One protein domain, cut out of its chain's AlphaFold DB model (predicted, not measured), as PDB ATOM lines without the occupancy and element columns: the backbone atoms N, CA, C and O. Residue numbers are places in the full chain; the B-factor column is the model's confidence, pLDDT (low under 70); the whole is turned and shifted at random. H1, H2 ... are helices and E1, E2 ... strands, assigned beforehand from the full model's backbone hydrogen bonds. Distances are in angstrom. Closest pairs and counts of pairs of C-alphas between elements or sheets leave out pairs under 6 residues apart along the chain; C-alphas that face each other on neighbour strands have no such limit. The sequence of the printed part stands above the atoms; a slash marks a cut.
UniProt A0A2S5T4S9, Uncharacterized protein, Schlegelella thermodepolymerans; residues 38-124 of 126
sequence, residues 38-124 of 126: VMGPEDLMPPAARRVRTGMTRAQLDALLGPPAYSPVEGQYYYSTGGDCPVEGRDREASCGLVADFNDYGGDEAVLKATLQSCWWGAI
ATOM      1  N   VAL A  38     164.431 159.724 111.200       95.88
ATOM      2  CA  VAL A  38     164.071 160.960 111.904       95.88
ATOM      3  C   VAL A  38     165.185 161.308 112.881       95.88
ATOM      4  O   VAL A  38     165.386 160.620 113.875       95.88
ATOM      5  N   MET A  39     165.924 162.366 112.559       94.19
ATOM      6  CA  MET A  39     167.052 162.876 113.346       94.19
ATOM      7  C   MET A  39     166.697 164.146 114.133       94.19
ATOM      8  O   MET A  39     167.444 164.550 115.016       94.19
ATOM      9  N   GLY A  40     165.577 164.798 113.806       91.75
ATOM     10  CA  GLY A  40     165.038 165.935 114.558       91.75
ATOM     11  C   GLY A  40     163.912 165.548 115.526       91.75
ATOM     12  O   GLY A  40     163.504 164.385 115.573       91.75
ATOM     13  N   PRO A  41     163.348 166.521 116.266       92.69
ATOM     14  CA  PRO A  41     162.193 166.291 117.131       92.69
ATOM     15  C   PRO A  41     160.969 165.872 116.313       92.69
ATOM     16  O   PRO A  41     160.481 166.624 115.465       92.69
ATOM     17  N   GLU A  42     160.469 164.657 116.542       93.56
ATOM     18  CA  GLU A  42     159.363 164.102 115.758       93.56
ATOM     19  C   GLU A  42     158.106 164.982 115.795       93.56
ATOM     20  O   GLU A  42     157.398 165.089 114.795       93.56
ATOM     21  N   ASP A  43     157.807 165.622 116.921       93.75
ATOM     22  CA  ASP A  43     156.643 166.494 117.105       93.75
ATOM     23  C   ASP A  43     156.654 167.726 116.186       93.75
ATOM     24  O   ASP A  43     155.587 168.225 115.825       93.75
ATOM     25  N   LEU A  44     157.835 168.144 115.724       93.69
ATOM     26  CA  LEU A  44     158.006 169.218 114.746       93.69
ATOM     27  C   LEU A  44     157.913 168.726 113.292       93.69
ATOM     28  O   LEU A  44     157.806 169.535 112.368       93.69
ATOM     29  N   MET A  45     157.922 167.410 113.056       96.06
ATOM     30  CA  MET A  45     157.906 166.841 111.709       96.06
ATOM     31  C   MET A  45     156.536 167.015 111.035       96.06
ATOM     32  O   MET A  45     155.546 166.405 111.471       96.06
ATOM     33  N   PRO A  46     156.454 167.750 109.908       96.12
ATOM     34  CA  PRO A  46     155.179 168.014 109.268       96.12
ATOM     35  C   PRO A  46     154.583 166.748 108.632       96.12
ATOM     36  O   PRO A  46     155.315 165.874 108.149       96.12
ATOM     37  N   PRO A  47     153.242 166.652 108.526       96.75
ATOM     38  CA  PRO A  47     152.572 165.476 107.970       96.75
ATOM     39  C   PRO A  47     153.022 165.095 106.554       96.75
ATOM     40  O   PRO A  47     152.993 163.919 106.200       96.75
ATOM     41  N   ALA A  48     153.438 166.067 105.735       96.75
ATOM     42  CA  ALA A  48     153.932 165.805 104.385       96.75
ATOM     43  C   ALA A  48     155.258 165.029 104.387       96.75
ATOM     44  O   ALA A  48     155.367 164.029 103.677       96.75
ATOM     45  N   ALA A  49     156.212 165.414 105.242       96.62
ATOM     46  CA  ALA A  49     157.487 164.716 105.397       96.62
ATOM     47  C   ALA A  49     157.277 163.277 105.899       96.62
ATOM     48  O   ALA A  49     157.896 162.343 105.395       96.62
ATOM     49  N   ARG A  50     156.322 163.060 106.818       96.94
ATOM     50  CA  ARG A  50     155.982 161.725 107.354       96.94
ATOM     51  C   ARG A  50     155.471 160.740 106.302       96.94
ATOM     52  O   ARG A  50     155.447 159.534 106.561       96.94
ATOM     53  N   ARG A  51     155.033 161.218 105.133       97.44
ATOM     54  CA  ARG A  51     154.561 160.376 104.022       97.44
ATOM     55  C   ARG A  51     155.672 159.955 103.067       97.44
ATOM     56  O   ARG A  51     155.424 159.068 102.256       97.44
ATOM     57  N   VAL A  52     156.862 160.547 103.154       98.06
ATOM     58  CA  VAL A  52     157.970 160.221 102.252       98.06
ATOM     59  C   VAL A  52     158.456 158.799 102.503       98.06
ATOM     60  O   VAL A  52     158.597 158.363 103.649       98.06
ATOM     61  N   ARG A  53     158.661 158.050 101.422       97.94
ATOM     62  CA  ARG A  53     159.146 156.670 101.450       97.94
ATOM     63  C   ARG A  53     160.232 156.477 100.401       97.94
ATOM     64  O   ARG A  53     160.172 157.106  99.342       97.94
ATOM     65  N   THR A  54     161.173 155.570 100.657       96.62
ATOM     66  CA  THR A  54     162.092 155.092  99.615       96.62
ATOM     67  C   THR A  54     161.297 154.530  98.432       96.62
ATOM     68  O   THR A  54     160.142 154.127  98.563       96.62
ATOM     69  N   GLY A  55     161.863 154.580  97.231       96.88
ATOM     70  CA  GLY A  55     161.154 154.230  96.002       96.88
ATOM     71  C   GLY A  55     160.290 155.353  95.407       96.88
ATOM     72  O   GLY A  55     159.873 155.221  94.258       96.88
ATOM     73  N   MET A  56     160.051 156.466  96.113       98.25
ATOM     74  CA  MET A  56     159.385 157.635  95.521       98.25
ATOM     75  C   MET A  56     160.256 158.297  94.449       98.25
ATOM     76  O   MET A  56     161.468 158.415  94.602       98.25
ATOM     77  N   THR A  57     159.648 158.765  93.363       98.31
ATOM     78  CA  THR A  57     160.346 159.568  92.353       98.31
ATOM     79  C   THR A  57     160.535 161.000  92.833       98.31
ATOM     80  O   THR A  57     159.820 161.490  93.711       98.31
ATOM     81  N   ARG A  58     161.446 161.722  92.177       98.12
ATOM     82  CA  ARG A  58     161.631 163.154  92.410       98.12
ATOM     83  C   ARG A  58     160.334 163.956  92.267       98.12
ATOM     84  O   ARG A  58     159.997 164.743  93.141       98.12
ATOM     85  N   ALA A  59     159.560 163.695  91.217       98.25
ATOM     86  CA  ALA A  59     158.287 164.378  91.000       98.25
ATOM     87  C   ALA A  59     157.274 164.125  92.134       98.25
ATOM     88  O   ALA A  59     156.507 165.018  92.484       98.25
ATOM     89  N   GLN A  60     157.271 162.926  92.729       98.38
ATOM     90  CA  GLN A  60     156.412 162.615  93.877       98.38
ATOM     91  C   GLN A  60     156.845 163.367  95.140       98.38
ATOM     92  O   GLN A  60     155.985 163.865  95.864       98.38
ATOM     93  N   LEU A  61     158.154 163.476  95.393       98.00
ATOM     94  CA  LEU A  61     158.679 164.299  96.486       98.00
ATOM     95  C   LEU A  61     158.324 165.774  96.286       98.00
ATOM     96  O   LEU A  61     157.800 166.393  97.207       98.00
ATOM     97  N   ASP A  62     158.516 166.305  95.079       98.06
ATOM     98  CA  ASP A  62     158.229 167.710  94.773       98.06
ATOM     99  C   ASP A  62     156.730 168.029  94.904       98.06
ATOM    100  O   ASP A  62     156.354 169.099  95.379       98.06
ATOM    101  N   ALA A  63     155.854 167.078  94.567       97.94
ATOM    102  CA  ALA A  63     154.414 167.211  94.787       97.94
ATOM    103  C   ALA A  63     154.019 167.198  96.278       97.94
ATOM    104  O   ALA A  63     152.991 167.765  96.645       97.94
ATOM    105  N   LEU A  64     154.802 166.534  97.136       97.12
ATOM    106  CA  LEU A  64     154.541 166.444  98.576       97.12
ATOM    107  C   LEU A  64     155.140 167.609  99.367       97.12
ATOM    108  O   LEU A  64     154.507 168.073 100.315       97.12
ATOM    109  N   LEU A  65     156.358 168.021  99.018       97.19
ATOM    110  CA  LEU A  65     157.192 168.933  99.805       97.19
ATOM    111  C   LEU A  65     157.418 170.289  99.124       97.19
ATOM    112  O   LEU A  65     157.904 171.211  99.772       97.19
ATOM    113  N   GLY A  66     157.063 170.429  97.846       97.25
ATOM    114  CA  GLY A  66     157.521 171.537  97.009       97.25
ATOM    115  C   GLY A  66     158.913 171.276  96.420       97.25
ATOM    116  O   GLY A  66     159.496 170.220  96.665       97.25
ATOM    117  N   PRO A  67     159.461 172.206  95.617       96.94
ATOM    118  CA  PRO A  67     160.802 172.060  95.053       96.94
ATOM    119  C   PRO A  67     161.874 172.019  96.159       96.94
ATOM    120  O   PRO A  67     161.654 172.561  97.247       96.94
ATOM    121  N   PRO A  68     163.055 171.427  95.902       97.00
ATOM    122  CA  PRO A  68     164.156 171.487  96.859       97.00
ATOM    123  C   PRO A  68     164.575 172.944  97.100       97.00
ATOM    124  O   PRO A  68     164.523 173.784  96.199       97.00
ATOM    125  N   ALA A  69     165.084 173.223  98.292       95.69
ATOM    126  CA  ALA A  69     165.778 174.469  98.578       95.69
ATOM    127  C   ALA A  69     167.175 174.493  97.933       95.69
ATOM    128  O   ALA A  69     167.612 175.533  97.445       95.69
ATOM    129  N   TYR A  70     167.876 173.351  97.917       94.00
ATOM    130  CA  TYR A  70     169.232 173.233  97.374       94.00
ATOM    131  C   TYR A  70     169.601 171.772  97.027       94.00
ATOM    132  O   TYR A  70     168.925 170.828  97.442       94.00
ATOM    133  N   SER A  71     170.662 171.582  96.240       95.62
ATOM    134  CA  SER A  71     171.213 170.286  95.820       95.62
ATOM    135  C   SER A  71     172.739 170.412  95.722       95.62
ATOM    136  O   SER A  71     173.226 170.997  94.753       95.62
ATOM    137  N   PRO A  72     173.503 169.957  96.735       93.56
ATOM    138  CA  PRO A  72     174.959 170.114  96.750       93.56
ATOM    139  C   PRO A  72     175.663 169.264  95.698       93.56
ATOM    140  O   PRO A  72     176.702 169.657  95.175       93.56
ATOM    141  N   VAL A  73     175.095 168.099  95.403       95.44
ATOM    142  CA  VAL A  73     175.618 167.126  94.449       95.44
ATOM    143  C   VAL A  73     174.465 166.480  93.696       95.44
ATOM    144  O   VAL A  73     173.320 166.481  94.159       95.44
ATOM    145  N   GLU A  74     174.768 165.911  92.532       96.12
ATOM    146  CA  GLU A  74     173.781 165.178  91.747       96.12
ATOM    147  C   GLU A  74     173.181 164.015  92.558       96.12
ATOM    148  O   GLU A  74     173.874 163.297  93.281       96.12
ATOM    149  N   GLY A  75     171.859 163.864  92.476       96.75
ATOM    150  CA  GLY A  75     171.117 162.842  93.212       96.75
ATOM    151  C   GLY A  75     170.821 163.170  94.676       96.75
ATOM    152  O   GLY A  75     169.986 162.487  95.257       96.75
ATOM    153  N   GLN A  76     171.404 164.223  95.258       98.00
ATOM    154  CA  GLN A  76     171.118 164.622  96.637       98.00
ATOM    155  C   GLN A  76     170.384 165.957  96.701       98.00
ATOM    156  O   GLN A  76     170.794 166.956  96.105       98.00
ATOM    157  N   TYR A  77     169.291 165.995  97.457       98.00
ATOM    158  CA  TYR A  77     168.397 167.141  97.485       98.00
ATOM    159  C   TYR A  77     167.904 167.479  98.880       98.00
ATOM    160  O   TYR A  77     167.489 166.607  99.637       98.00
ATOM    161  N   TYR A  78     167.885 168.773  99.174       97.56
ATOM    162  CA  TYR A  78     167.520 169.323 100.467       97.56
ATOM    163  C   TYR A  78     166.184 170.035 100.322       97.56
ATOM    164  O   TYR A  78     166.081 171.033  99.609       97.56
ATOM    165  N   TYR A  79     165.158 169.525 100.988       97.44
ATOM    166  CA  TYR A  79     163.827 170.114 101.040       97.44
ATOM    167  C   TYR A  79     163.658 170.840 102.365       97.44
ATOM    168  O   TYR A  79     163.708 170.210 103.420       97.44
ATOM    169  N   SER A  80     163.420 172.150 102.327       95.25
ATOM    170  CA  SER A  80     162.983 172.854 103.532       95.25
ATOM    171  C   SER A  80     161.545 172.454 103.837       95.25
ATOM    172  O   SER A  80     160.684 172.511 102.963       95.25
ATOM    173  N   THR A  81     161.282 172.041 105.074       94.19
ATOM    174  CA  THR A  81     159.926 171.682 105.512       94.19
ATOM    175  C   THR A  81     159.294 172.754 106.400       94.19
ATOM    176  O   THR A  81     158.195 172.548 106.912       94.19
ATOM    177  N   GLY A  82     159.976 173.896 106.548       89.56
ATOM    178  CA  GLY A  82     159.603 174.994 107.436       89.56
ATOM    179  C   GLY A  82     159.919 174.716 108.906       89.56
ATOM    180  O   GLY A  82     160.093 173.566 109.309       89.56
ATOM    181  N   GLY A  83     159.963 175.791 109.695       89.62
ATOM    182  CA  GLY A  83     160.303 175.748 111.116       89.62
ATOM    183  C   GLY A  83     161.795 175.566 111.385       89.62
ATOM    184  O   GLY A  83     162.598 175.373 110.468       89.62
ATOM    185  N   ASP A  84     162.127 175.611 112.669       92.88
ATOM    186  CA  ASP A  84     163.483 175.497 113.181       92.88
ATOM    187  C   ASP A  84     163.604 174.238 114.048       92.88
ATOM    188  O   ASP A  84     162.720 173.909 114.840       92.88
ATOM    189  N   CYS A  85     164.688 173.500 113.837       92.62
ATOM    190  CA  CYS A  85     165.033 172.271 114.526       92.62
ATOM    191  C   CYS A  85     166.275 172.527 115.390       92.62
ATOM    192  O   CYS A  85     167.236 173.143 114.914       92.62
ATOM    193  N   PRO A  86     166.309 172.019 116.633       91.31
ATOM    194  CA  PRO A  86     167.512 172.073 117.448       91.31
ATOM    195  C   PRO A  86     168.627 171.262 116.784       91.31
ATOM    196  O   PRO A  86     168.398 170.163 116.271       91.31
ATOM    197  N   VAL A  87     169.845 171.796 116.813       88.56
ATOM    198  CA  VAL A  87     171.038 171.075 116.367       88.56
ATOM    199  C   VAL A  87     171.608 170.311 117.557       88.56
ATOM    200  O   VAL A  87     171.978 170.911 118.566       88.56
ATOM    201  N   GLU A  88     171.691 168.985 117.452       79.69
ATOM    202  CA  GLU A  88     172.136 168.137 118.560       79.69
ATOM    203  C   GLU A  88     173.510 168.576 119.104       79.69
ATOM    204  O   GLU A  88     174.467 168.809 118.358       79.69
ATOM    205  N   GLY A  89     173.601 168.725 120.430       78.56
ATOM    206  CA  GLY A  89     174.829 169.132 121.118       78.56
ATOM    207  C   GLY A  89     175.184 170.619 121.001       78.56
ATOM    208  O   GLY A  89     176.312 170.994 121.327       78.56
ATOM    209  N   ARG A  90     174.264 171.475 120.536       77.06
ATOM    210  CA  ARG A  90     174.458 172.929 120.437       77.06
ATOM    211  C   ARG A  90     173.207 173.671 120.921       77.06
ATOM    212  O   ARG A  90     172.099 173.292 120.573       77.06
ATOM    213  N   ASP A  91     173.387 174.798 121.611       84.62
ATOM    214  CA  ASP A  91     172.304 175.761 121.897       84.62
ATOM    215  C   ASP A  91     171.996 176.614 120.649       84.62
ATOM    216  O   ASP A  91     172.011 177.846 120.680       84.62
ATOM    217  N   ARG A  92     171.840 175.954 119.498       88.00
ATOM    218  CA  ARG A  92     171.600 176.582 118.199       88.00
ATOM    219  C   ARG A  92     170.479 175.859 117.472       88.00
ATOM    220  O   ARG A  92     170.348 174.639 117.565       88.00
ATOM    221  N   GLU A  93     169.729 176.630 116.706       91.19
ATOM    222  CA  GLU A  93     168.674 176.138 115.831       91.19
ATOM    223  C   GLU A  93     169.109 176.284 114.371       91.19
ATOM    224  O   GLU A  93     169.867 177.194 114.020       91.19
ATOM    225  N   ALA A  94     168.643 175.367 113.531       93.25
ATOM    226  CA  ALA A  94     168.780 175.425 112.083       93.25
ATOM    227  C   ALA A  94     167.444 175.051 111.439       93.25
ATOM    228  O   ALA A  94     166.581 174.462 112.085       93.25
ATOM    229  N   SER A  95     167.257 175.361 110.160       94.06
ATOM    230  CA  SER A  95     165.989 175.070 109.491       94.06
ATOM    231  C   SER A  95     165.691 173.570 109.490       94.06
ATOM    232  O   SER A  95     166.564 172.759 109.188       94.06
ATOM    233  N   CYS A  96     164.452 173.175 109.778       95.75
ATOM    234  CA  CYS A  96     164.044 171.783 109.608       95.75
ATOM    235  C   CYS A  96     163.896 171.442 108.119       95.75
ATOM    236  O   CYS A  96     163.332 172.206 107.323       95.75
ATOM    237  N   GLY A  97     164.328 170.244 107.741       97.00
ATOM    238  CA  GLY A  97     164.178 169.778 106.376       97.00
ATOM    239  C   GLY A  97     164.428 168.297 106.184       97.00
ATOM    240  O   GLY A  97     164.848 167.577 107.086       97.00
ATOM    241  N   LEU A  98     164.116 167.847 104.973       97.94
ATOM    242  CA  LEU A  98     164.318 166.482 104.518       97.94
ATOM    243  C   LEU A  98     165.466 166.452 103.517       97.94
ATOM    244  O   LEU A  98     165.440 167.174 102.519       97.94
ATOM    245  N   VAL A  99     166.438 165.582 103.755       97.88
ATOM    246  CA  VAL A  99     167.480 165.262 102.783       97.88
ATOM    247  C   VAL A  99     167.094 163.971 102.083       97.88
ATOM    248  O   VAL A  99     166.814 162.960 102.723       97.88
ATOM    249  N   ALA A 100     167.031 164.034 100.760       98.31
ATOM    250  CA  ALA A 100     166.661 162.940  99.879       98.31
ATOM    251  C   ALA A 100     167.864 162.550  99.022       98.31
ATOM    252  O   ALA A 100     168.378 163.397  98.289       98.31
ATOM    253  N   ASP A 101     168.269 161.283  99.083       98.19
ATOM    254  CA  ASP A 101     169.368 160.747  98.285       98.19
ATOM    255  C   ASP A 101     168.865 159.684  97.300       98.19
ATOM    256  O   ASP A 101     168.216 158.696  97.662       98.19
ATOM    257  N   PHE A 102     169.132 159.921  96.022       98.12
ATOM    258  CA  PHE A 102     168.794 159.049  94.902       98.12
ATOM    259  C   PHE A 102     169.981 158.187  94.468       98.12
ATOM    260  O   PHE A 102     169.836 157.370  93.556       98.12
ATOM    261  N   ASN A 103     171.144 158.356  95.096       97.38
ATOM    262  CA  ASN A 103     172.313 157.547  94.818       97.38
ATOM    263  C   ASN A 103     172.234 156.218  95.571       97.38
ATOM    264  O   ASN A 103     171.941 156.150  96.764       97.38
ATOM    265  N   ASP A 104     172.503 155.143  94.847       95.12
ATOM    266  CA  ASP A 104     172.691 153.811  95.402       95.12
ATOM    267  C   ASP A 104     174.185 153.577  95.621       95.12
ATOM    268  O   ASP A 104     174.967 153.599  94.668       95.12
ATOM    269  N   TYR A 105     174.559 153.361  96.879       92.75
ATOM    270  CA  TYR A 105     175.932 153.116  97.324       92.75
ATOM    271  C   TYR A 105     176.211 151.622  97.566       92.75
ATOM    272  O   TYR A 105     177.130 151.271  98.301       92.75
ATOM    273  N   GLY A 106     175.408 150.718  96.994       88.94
ATOM    274  CA  GLY A 106     175.573 149.270  97.167       88.94
ATOM    275  C   GLY A 106     176.794 148.651  96.466       88.94
ATOM    276  O   GLY A 106     177.050 147.463  96.665       88.94
ATOM    277  N   GLY A 107     177.522 149.413  95.642       87.62
ATOM    278  CA  GLY A 107     178.725 148.979  94.921       87.62
ATOM    279  C   GLY A 107     179.927 149.898  95.161       87.62
ATOM    280  O   GLY A 107     179.908 150.729  96.064       87.62
ATOM    281  N   ASP A 108     180.968 149.758  94.336       89.56
ATOM    282  CA  ASP A 108     182.202 150.556  94.453       89.56
ATOM    283  C   ASP A 108     182.004 152.036  94.070       89.56
ATOM    284  O   ASP A 108     182.763 152.905  94.499       89.56
ATOM    285  N   GLU A 109     180.971 152.327  93.277       91.31
ATOM    286  CA  GLU A 109     180.625 153.665  92.804       91.31
ATOM    287  C   GLU A 109     179.155 153.978  93.096       91.31
ATOM    288  O   GLU A 109     178.288 153.101  93.054       91.31
ATOM    289  N   ALA A 110     178.878 155.254  93.362       94.25
ATOM    290  CA  ALA A 110     177.522 155.750  93.538       94.25
ATOM    291  C   ALA A 110     176.781 155.751  92.195       94.25
ATOM    292  O   ALA A 110     177.230 156.374  91.231       94.25
ATOM    293  N   VAL A 111     175.627 155.083  92.133       96.56
ATOM    294  CA  VAL A 111     174.796 155.036  90.922       96.56
ATOM    295  C   VAL A 111     173.508 155.811  91.147       96.56
ATOM    296  O   VAL A 111     172.671 155.404  91.955       96.56
ATOM    297  N   LEU A 112     173.305 156.879  90.375       97.38
ATOM    298  CA  LEU A 112     172.060 157.640  90.389       97.38
ATOM    299  C   LEU A 112     170.876 156.765  89.947       97.38
ATOM    300  O   LEU A 112     170.885 156.166  88.868       97.38
ATOM    301  N   LYS A 113     169.825 156.714  90.768       97.38
ATOM    302  CA  LYS A 113     168.569 156.017  90.468       97.38
ATOM    303  C   LYS A 113     167.443 157.008  90.182       97.38
ATOM    304  O   LYS A 113     167.465 158.160  90.593       97.38
ATOM    305  N   ALA A 114     166.396 156.525  89.516       97.25
ATOM    306  CA  ALA A 114     165.185 157.312  89.258       97.25
ATOM    307  C   ALA A 114     164.299 157.507  90.507       97.25
ATOM    308  O   ALA A 114     163.367 158.317  90.501       97.25
ATOM    309  N   THR A 115     164.554 156.733  91.561       98.00
ATOM    310  CA  THR A 115     163.756 156.687  92.785       98.00
ATOM    311  C   THR A 115     164.628 156.884  94.017       98.00
ATOM    312  O   THR A 115     165.814 156.562  94.010       98.00
ATOM    313  N   LEU A 116     164.018 157.407  95.078       98.25
ATOM    314  CA  LEU A 116     164.646 157.687  96.360       98.25
ATOM    315  C   LEU A 116     165.248 156.414  96.959       98.25
ATOM    316  O   LEU A 116     164.524 155.436  97.159       98.25
ATOM    317  N   GLN A 117     166.542 156.432  97.260       97.38
ATOM    318  CA  GLN A 117     167.247 155.299  97.861       97.38
ATOM    319  C   GLN A 117     167.290 155.426  99.382       97.38
ATOM    320  O   GLN A 117     166.999 154.459 100.084       97.38
ATOM    321  N   SER A 118     167.564 156.627  99.892       97.31
ATOM    322  CA  SER A 118     167.564 156.926 101.324       97.31
ATOM    323  C   SER A 118     167.085 158.351 101.596       97.31
ATOM    324  O   SER A 118     167.047 159.207 100.710       97.31
ATOM    325  N   CYS A 119     166.657 158.601 102.830       98.12
ATOM    326  CA  CYS A 119     166.291 159.935 103.275       98.12
ATOM    327  C   CYS A 119     166.334 160.047 104.793       98.12
ATOM    328  O   CYS A 119     166.072 159.075 105.500       98.12
ATOM    329  N   TRP A 120     166.570 161.262 105.273       97.50
ATOM    330  CA  TRP A 120     166.430 161.611 106.680       97.50
ATOM    331  C   TRP A 120     165.775 162.984 106.833       97.50
ATOM    332  O   TRP A 120     165.845 163.823 105.934       97.50
ATOM    333  N   TRP A 121     165.104 163.208 107.961       97.69
ATOM    334  CA  TRP A 121     164.499 164.488 108.322       97.69
ATOM    335  C   TRP A 121     165.068 165.004 109.643       97.69
ATOM    336  O   TRP A 121     165.180 164.249 110.611       97.69
ATOM    337  N   GLY A 122     165.408 166.288 109.696       96.12
ATOM    338  CA  GLY A 122     165.952 166.938 110.885       96.12
ATOM    339  C   GLY A 122     166.456 168.346 110.588       96.12
ATOM    340  O   GLY A 122     166.036 168.969 109.614       96.12
ATOM    341  N   ALA A 123     167.359 168.848 111.427       95.25
ATOM    342  CA  ALA A 123     168.036 170.119 111.193       95.25
ATOM    343  C   ALA A 123     168.913 170.054 109.925       95.25
ATOM    344  O   ALA A 123     169.756 169.165 109.796       95.25
ATOM    345  N   ILE A 124     168.723 170.996 108.998       92.19
ATOM    346  CA  ILE A 124     169.509 171.162 107.770       92.19
ATOM    347  C   ILE A 124     170.156 172.560 107.747       92.19
ATOM    348  O   ILE A 124     169.489 173.569 107.964       92.19
TER     349      ILE A 124
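AT A GLANCE: This is residues 38 to 124 of the 126 residues of an uncharacterized protein of Schlegelella thermodepolymerans (UniProt A0A2S5T4S9). What shape does the model have? A strongly twisted antiparallel sheet, in the order E1, E2, E3, has the short helix H1 over E1 on one face, while the unnamed stretch 38 to 57 passes the E3 side on its way to H1. The loops from E1 to E2 and from E2 to E3 reach out at opposite ends of the sheet. What is it made of? The printed part has 87 residues with one named helix and three named strands, in the order H1, E1, E2, E3; the class is mixed, with under half of the residues in named elements. It is compact, with a radius of gyration of the C-alphas of 13.1 A and spans of 38 by 28 by 19 A.

IN THESE COORDINATES: Where is the helix? H1, residues 58 to 65, begins at C-alpha 58, (161.631, 163.154, 92.410), and measures 10.4 A from first to last C-alpha. Where are the strands? E1, residues 76 to 86, measures 22.4 A and bends by 102 degrees at residue 83; E2, residues 93 to 101, measures 23.4 A and bends by 54 degrees at residue 96. E3, residues 118 to 124, measures 15.7 A and ends at C-alpha 124, (169.509, 171.162, 107.770).

HOW THE PARTS SIT: How do the strands pair? They form a meander, each strand the antiparallel neighbour of the one before, in two hairpins. E1 and E2 stand at 154 degrees, with N 79 and O 98 2.8 A apart, within hydrogen-bond range; E2 and E3 stand at 167 degrees, with N 99 and O 120 2.9 A apart, also within range. Where is H1? It is on the sheet at a height of 10.1 A, over E1 and along the strands, at 10 degrees to E1 on the local plane; their closest C-alphas, Leu 65 and Tyr 79, are 6.9 A apart. In H1 every O i to N i+4 pair is within hydrogen-bond range.

THE WHOLE: How large is it? The C-alphas farthest apart, Asp 91 and Asp 108, are 38.6 A apart. Is it continuous and confident? The printed part has no cut, and no printed residue is under 70 in pLDDT. Which link is long? E2 to E3 is long, 16 residues; in it residues 103 to 104 pair antiparallel with 111 to 112.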